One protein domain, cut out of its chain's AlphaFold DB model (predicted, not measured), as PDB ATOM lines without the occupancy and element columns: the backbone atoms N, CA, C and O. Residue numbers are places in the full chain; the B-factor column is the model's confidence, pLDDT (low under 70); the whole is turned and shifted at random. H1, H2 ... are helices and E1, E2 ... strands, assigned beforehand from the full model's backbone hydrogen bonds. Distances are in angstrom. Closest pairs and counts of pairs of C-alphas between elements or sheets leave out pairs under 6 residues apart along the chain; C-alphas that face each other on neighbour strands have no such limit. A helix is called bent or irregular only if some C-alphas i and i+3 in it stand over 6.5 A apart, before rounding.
ATOM      1  N   THR A  13      23.395  -2.953 -13.978       91.44
ATOM      2  CA  THR A  13      23.115  -4.331 -13.567       91.44
ATOM      3  C   THR A  13      23.939  -5.327 -14.395       91.44
ATOM      4  O   THR A  13      24.209  -5.090 -15.578       91.44
ATOM      5  N   PRO A  14      24.325  -6.484 -13.830       90.38
ATOM      6  CA  PRO A  14      25.095  -7.492 -14.562       90.38
ATOM      7  C   PRO A  14      24.344  -8.013 -15.794       90.38
ATOM      8  O   PRO A  14      24.964  -8.364 -16.798       90.38
ATOM      9  N   ARG A  15      23.004  -8.026 -15.748       91.44
ATOM     10  CA  ARG A  15      22.172  -8.359 -16.906       91.44
ATOM     11  C   ARG A  15      22.334  -7.328 -18.020       91.44
ATOM     12  O   ARG A  15      22.661  -7.707 -19.141       91.44
ATOM     13  N   PHE A  16      22.213  -6.043 -17.684       88.88
ATOM     14  CA  PHE A  16      22.410  -4.951 -18.632       88.88
ATOM     15  C   PHE A  16      23.801  -4.994 -19.270       88.88
ATOM     16  O   PHE A  16      23.923  -4.846 -20.479       88.88
ATOM     17  N   GLN A  17      24.853  -5.275 -18.495       90.19
ATOM     18  CA  GLN A  17      26.211  -5.391 -19.036       90.19
ATOM     19  C   GLN A  17      26.353  -6.542 -20.047       90.19
ATOM     20  O   GLN A  17      27.035  -6.389 -21.061       90.19
ATOM     21  N   LYS A  18      25.717  -7.696 -19.794       92.38
ATOM     22  CA  LYS A  18      25.703  -8.831 -20.735       92.38
ATOM     23  C   LYS A  18      24.967  -8.466 -22.023       92.38
ATOM     24  O   LYS A  18      25.518  -8.665 -23.105       92.38
ATOM     25  N   ASP A  19      23.778  -7.882 -21.904       89.81
ATOM     26  CA  ASP A  19      22.968  -7.479 -23.054       89.81
ATOM     27  C   ASP A  19      23.675  -6.374 -23.863       89.81
ATOM     28  O   ASP A  19      23.763  -6.460 -25.087       89.81
ATOM     29  N   LEU A  20      24.308  -5.404 -23.195       88.00
ATOM     30  CA  LEU A  20      25.121  -4.363 -23.828       88.00
ATOM     31  C   LEU A  20      26.323  -4.952 -24.569       88.00
ATOM     32  O   LEU A  20      26.617  -4.510 -25.675       88.00
ATOM     33  N   LYS A  21      27.005  -5.967 -24.021       88.88
ATOM     34  CA  LYS A  21      28.095  -6.662 -24.731       88.88
ATOM     35  C   LYS A  21      27.600  -7.335 -26.010       88.88
ATOM     36  O   LYS A  21      28.301  -7.282 -27.018       88.88
ATOM     37  N   ILE A  22      26.422  -7.957 -25.982       90.50
ATOM     38  CA  ILE A  22      25.815  -8.586 -27.165       90.50
ATOM     39  C   ILE A  22      25.434  -7.513 -28.191       90.50
ATOM     40  O   ILE A  22      25.802  -7.622 -29.360       90.50
ATOM     41  N   LEU A  23      24.771  -6.442 -27.754       85.31
ATOM     42  CA  LEU A  23      24.372  -5.334 -28.620       85.31
ATOM     43  C   LEU A  23      25.576  -4.603 -29.216       85.31
ATOM     44  O   LEU A  23      25.553  -4.289 -30.398       85.31
ATOM     45  N   ALA A  24      26.653  -4.417 -28.453       86.38
ATOM     46  CA  ALA A  24      27.885  -3.785 -28.923       86.38
ATOM     47  C   ALA A  24      28.596  -4.586 -30.025       86.38
ATOM     48  O   ALA A  24      29.371  -4.011 -30.786       86.38
ATOM     49  N   LYS A  25      28.342  -5.900 -30.136       86.19
ATOM     50  CA  LYS A  25      28.829  -6.700 -31.272       86.19
ATOM     51  C   LYS A  25      28.057  -6.395 -32.555       86.19
ATOM     52  O   LYS A  25      28.656  -6.390 -33.624       86.19
ATOM     53  N   ARG A  26      26.743  -6.168 -32.449       83.50
ATOM     54  CA  ARG A  26      25.852  -5.915 -33.593       83.50
ATOM     55  C   ARG A  26      25.812  -4.443 -34.005       83.50
ATOM     56  O   ARG A  26      25.632  -4.159 -35.179       83.50
ATOM     57  N   TYR A  27      25.984  -3.541 -33.045       83.75
ATOM     58  CA  TYR A  27      25.916  -2.094 -33.200       83.75
ATOM     59  C   TYR A  27      27.161  -1.485 -32.559       83.75
ATOM     60  O   TYR A  27      27.224  -1.315 -31.339       83.75
ATOM     61  N   ARG A  28      28.183  -1.192 -33.365       79.38
ATOM     62  CA  ARG A  28      29.479  -0.718 -32.855       79.38
ATOM     63  C   ARG A  28      29.354   0.656 -32.193       79.38
ATOM     64  O   ARG A  28      30.065   0.920 -31.223       79.38
ATOM     65  N   SER A  29      28.410   1.480 -32.647       81.31
ATOM     66  CA  SER A  29      28.160   2.818 -32.092       81.31
ATOM     67  C   SER A  29      27.256   2.857 -30.857       81.31
ATOM     68  O   SER A  29      27.134   3.922 -30.261       81.31
ATOM     69  N   ILE A  30      26.706   1.736 -30.367       84.25
ATOM     70  CA  ILE A  30      25.804   1.769 -29.193       84.25
ATOM     71  C   ILE A  30      26.458   2.387 -27.947       84.25
ATOM     72  O   ILE A  30      25.794   3.026 -27.137       84.25
ATOM     73  N   ARG A  31      27.779   2.227 -27.791       82.81
ATOM     74  CA  ARG A  31      28.531   2.846 -26.687       82.81
ATOM     75  C   ARG A  31      28.579   4.367 -26.816       82.81
ATOM     76  O   ARG A  31      28.477   5.053 -25.807       82.81
ATOM     77  N   GLN A  32      28.712   4.867 -28.044       83.62
ATOM     78  CA  GLN A  32      28.679   6.298 -28.338       83.62
ATOM     79  C   GLN A  32      27.268   6.854 -28.157       83.62
ATOM     80  O   GLN A  32      27.125   7.918 -27.577       83.62
ATOM     81  N   ASP A  33      26.232   6.112 -28.562       82.88
ATOM     82  CA  ASP A  33      24.830   6.506 -28.355       82.88
ATOM     83  C   ASP A  33      24.457   6.566 -26.863       82.88
ATOM     84  O   ASP A  33      23.638   7.386 -26.448       82.88
ATOM     85  N   LEU A  34      25.075   5.720 -26.033       84.25
ATOM     86  CA  LEU A  34      24.884   5.725 -24.582       84.25
ATOM     87  C   LEU A  34      25.618   6.866 -23.873       84.25
ATOM     88  O   LEU A  34      25.159   7.310 -22.827       84.25
ATOM     89  N   GLN A  35      26.737   7.342 -24.412       84.69
ATOM     90  CA  GLN A  35      27.548   8.389 -23.790       84.69
ATOM     91  C   GLN A  35      26.770   9.684 -23.472       84.69
ATOM     92  O   GLN A  35      26.812  10.101 -22.312       84.69
ATOM     93  N   PRO A  36      26.009  10.296 -24.407       85.50
ATOM     94  CA  PRO A  36      25.213  11.481 -24.093       85.50
ATOM     95  C   PRO A  36      24.098  11.168 -23.092       85.50
ATOM     96  O   PRO A  36      23.821  11.986 -22.222       85.50
ATOM     97  N   LEU A  37      23.505   9.967 -23.140       85.50
ATOM     98  CA  LEU A  37      22.503   9.555 -22.153       85.50
ATOM     99  C   LEU A  37      23.096   9.486 -20.742       85.50
ATOM    100  O   LEU A  37      22.471   9.960 -19.797       85.50
ATOM    101  N   LEU A  38      24.291   8.912 -20.593       85.75
ATOM    102  CA  LEU A  38      24.980   8.851 -19.307       85.75
ATOM    103  C   LEU A  38      25.310  10.252 -18.789       85.75
ATOM    104  O   LEU A  38      25.099  10.501 -17.610       85.75
ATOM    105  N   GLN A  39      25.749  11.175 -19.652       85.31
ATOM    106  CA  GLN A  39      25.976  12.569 -19.253       85.31
ATOM    107  C   GLN A  39      24.691  13.241 -18.765       85.31
ATOM    108  O   GLN A  39      24.699  13.881 -17.719       85.31
ATOM    109  N   THR A  40      23.575  13.067 -19.475       84.62
ATOM    110  CA  THR A  40      22.268  13.593 -19.056       84.62
ATOM    111  C   THR A  40      21.814  12.988 -17.722       84.62
ATOM    112  O   THR A  40      21.350  13.704 -16.840       84.62
ATOM    113  N   LEU A  41      22.011  11.683 -17.524       86.19
ATOM    114  CA  LEU A  41      21.731  11.034 -16.241       86.19
ATOM    115  C   LEU A  41      22.634  11.571 -15.124       86.19
ATOM    116  O   LEU A  41      22.161  11.777 -14.010       86.19
ATOM    117  N   GLN A  42      23.905  11.853 -15.423       84.19
ATOM    118  CA  GLN A  42      24.846  12.451 -14.476       84.19
ATOM    119  C   GLN A  42      24.490  13.887 -14.085       84.19
ATOM    120  O   GLN A  42      24.860  14.318 -12.996       84.19
ATOM    121  N   THR A  43      23.753  14.619 -14.924       82.62
ATOM    122  CA  THR A  43      23.260  15.964 -14.591       82.62
ATOM    123  C   THR A  43      21.951  15.951 -13.795       82.62
ATOM    124  O   THR A  43      21.426  17.009 -13.458       82.62
ATOM    125  N   GLY A  44      21.415  14.767 -13.475       81.56
ATOM    126  CA  GLY A  44      20.162  14.593 -12.732       81.56
ATOM    127  C   GLY A  44      18.923  14.595 -13.616       81.56
ATOM    128  O   GLY A  44      17.804  14.466 -13.119       81.56
ATOM    129  N   GLN A  45      19.099  14.698 -14.933       81.81
ATOM    130  CA  GLN A  45      18.002  14.581 -15.875       81.81
ATOM    131  C   GLN A  45      17.709  13.108 -16.156       81.81
ATOM    132  O   GLN A  45      18.593  12.314 -16.462       81.81
ATOM    133  N   THR A  46      16.433  12.740 -16.090       81.88
ATOM    134  CA  THR A  46      15.948  11.392 -16.404       81.88
ATOM    135  C   THR A  46      15.143  11.442 -17.701       81.88
ATOM    136  O   THR A  46      13.920  11.566 -17.668       81.88
ATOM    137  N   PRO A  47      15.808  11.415 -18.872       79.50
ATOM    138  CA  PRO A  47      15.101  11.443 -20.142       79.50
ATOM    139  C   PRO A  47      14.259  10.172 -20.308       79.50
ATOM    140  O   PRO A  47      14.574   9.119 -19.755       79.50
ATOM    141  N   GLY A  48      13.199  10.258 -21.109       85.25
ATOM    142  CA  GLY A  48      12.334   9.124 -21.431       85.25
ATOM    143  C   GLY A  48      10.992   9.131 -20.709       85.25
ATOM    144  O   GLY A  48      10.619  10.082 -20.026       85.25
ATOM    145  N   ASP A  49      10.251   8.046 -20.903       86.44
ATOM    146  CA  ASP A  49       8.885   7.913 -20.415       86.44
ATOM    147  C   ASP A  49       8.873   7.246 -19.041       86.44
ATOM    148  O   ASP A  49       9.424   6.153 -18.861       86.44
ATOM    149  N   ARG A  50       8.221   7.883 -18.065       85.88
ATOM    150  CA  ARG A  50       8.004   7.275 -16.753       85.88
ATOM    151  C   ARG A  50       6.976   6.155 -16.880       85.88
ATOM    152  O   ARG A  50       5.840   6.392 -17.281       85.88
ATOM    153  N   ILE A  51       7.360   4.945 -16.489       87.94
ATOM    154  CA  ILE A  51       6.437   3.815 -16.428       87.94
ATOM    155  C   ILE A  51       5.686   3.878 -15.096       87.94
ATOM    156  O   ILE A  51       6.290   3.900 -14.023       87.94
ATOM    157  N   GLN A  52       4.360   3.929 -15.178       85.25
ATOM    158  CA  GLN A  52       3.469   3.871 -14.021       85.25
ATOM    159  C   GLN A  52       3.232   2.413 -13.595       85.25
ATOM    160  O   GLN A  52       3.355   1.502 -14.410       85.25
ATOM    161  N   GLY A  53       2.892   2.190 -12.321       84.94
ATOM    162  CA  GLY A  53       2.609   0.850 -11.782       84.94
ATOM    163  C   GLY A  53       3.753   0.195 -11.001       84.94
ATOM    164  O   GLY A  53       3.635  -0.963 -10.619       84.94
ATOM    165  N   PHE A  54       4.837   0.926 -10.726       85.69
ATOM    166  CA  PHE A  54       5.920   0.485  -9.842       85.69
ATOM    167  C   PHE A  54       5.992   1.365  -8.591       85.69
ATOM    168  O   PHE A  54       5.761   2.573  -8.661       85.69
ATOM    169  N   ASN A  55       6.377   0.776  -7.454       87.12
ATOM    170  CA  ASN A  55       6.600   1.501  -6.194       87.12
ATOM    171  C   ASN A  55       7.769   2.500  -6.259       87.12
ATOM    172  O   ASN A  55       7.914   3.336  -5.373       87.12
ATOM    173  N   PHE A  56       8.604   2.419  -7.295       85.06
ATOM    174  CA  PHE A  56       9.759   3.282  -7.519       85.06
ATOM    175  C   PHE A  56       9.694   3.920  -8.914       85.06
ATOM    176  O   PHE A  56       9.082   3.360  -9.827       85.06
ATOM    177  N   PRO A  57      10.294   5.109  -9.104       85.12
ATOM    178  CA  PRO A  57      10.288   5.783 -10.395       85.12
ATOM    179  C   PRO A  57      11.130   5.000 -11.412       85.12
ATOM    180  O   PRO A  57      12.356   4.966 -11.335       85.12
ATOM    181  N   VAL A  58      10.456   4.370 -12.375       87.75
ATOM    182  CA  VAL A  58      11.081   3.667 -13.502       87.75
ATOM    183  C   VAL A  58      10.937   4.516 -14.755       87.75
ATOM    184  O   VAL A  58       9.832   4.939 -15.093       87.75
ATOM    185  N   PHE A  59      12.039   4.728 -15.470       87.50
ATOM    186  CA  PHE A  59      12.066   5.486 -16.719       87.50
ATOM    187  C   PHE A  59      12.508   4.597 -17.878       87.50
ATOM    188  O   PHE A  59      13.422   3.782 -17.741       87.50
TER     189      PHE A  59
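What this domain is: This is residues 13 to 59 of the 81 residues of an uncharacterized protein of Microcystis sp. MC19 (UniProt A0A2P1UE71). Two helices, H1 and H2, meet at a corner and open from it as a V, and beyond the far end of H2 the chain goes on into a small loop in which E1 folds back beside the last printed residues, 58 to 59. The whole is an open, bent shape with few contacts between its parts, the corner at one end of its length and the small loop at the other. The printed part has 47 residues with two named helices and one named strand, in the order H1, H2, E1, and its class is mostly helix. It is loose, with a radius of gyration of the C-alphas of 12.9 A, and only just elongated, with spans of 34 by 22 by 16 A.

How they stand to each other: H1, residues 14 to 26, and H2, residues 30 to 42, touch only at the corner by their tight link of 3 residues, and only just, with 3 pairs of C-alphas within 8 A. The closest C-alphas of the two are those of Ala 24 and Ile 30, 5.9 A apart. H1 touches H2 with residues 23 to 24 alone, and H2 touches H1 with residues 30 to 31 alone. The two helices run opposite ways at a steep tilt of 41 degrees, and their centres are 15.0 A apart. H2 is only just irregular: C-alphas 33 and 36 are 6.6 A apart, and its line is a rough one. Of the O i to N i+4 pairs, 8 of 9 in H1 and 7 of 9 in H2 are within hydrogen-bond range. A short link of 6 residues leads from H2 to E1, residues 49 to 51, and these two elements are apart. H1 and E1 are apart as well. E1 pairs with no named strand, but its residues 50 to 51 pair antiparallel with residues 58 to 59.

Where its parts are: H1 runs from Pro 14, with its C-alpha at (25.095, -7.492, -14.562), to Arg 26, and is 19.1 A long from first to last C-alpha. H2 begins at Ile 30, with its C-alpha at (25.804, 1.769, -29.193), and ends at Gln 42, over 18.2 A. E1 runs from Asp 49 to Ile 51, over 6.2 A, and its last C-alpha is at (6.437, 3.815, -16.428).

The domain as a whole: The two C-alphas farthest apart are those of Arg 28 and Asn 55, at 35.2 A. Residues 13 to 19, 24 to 29 and 39 to 44 stand free. The printed part has no cut, and neither link between its named elements is long. The mean pLDDT of the printed part is 85.7, and no printed residue is under 70.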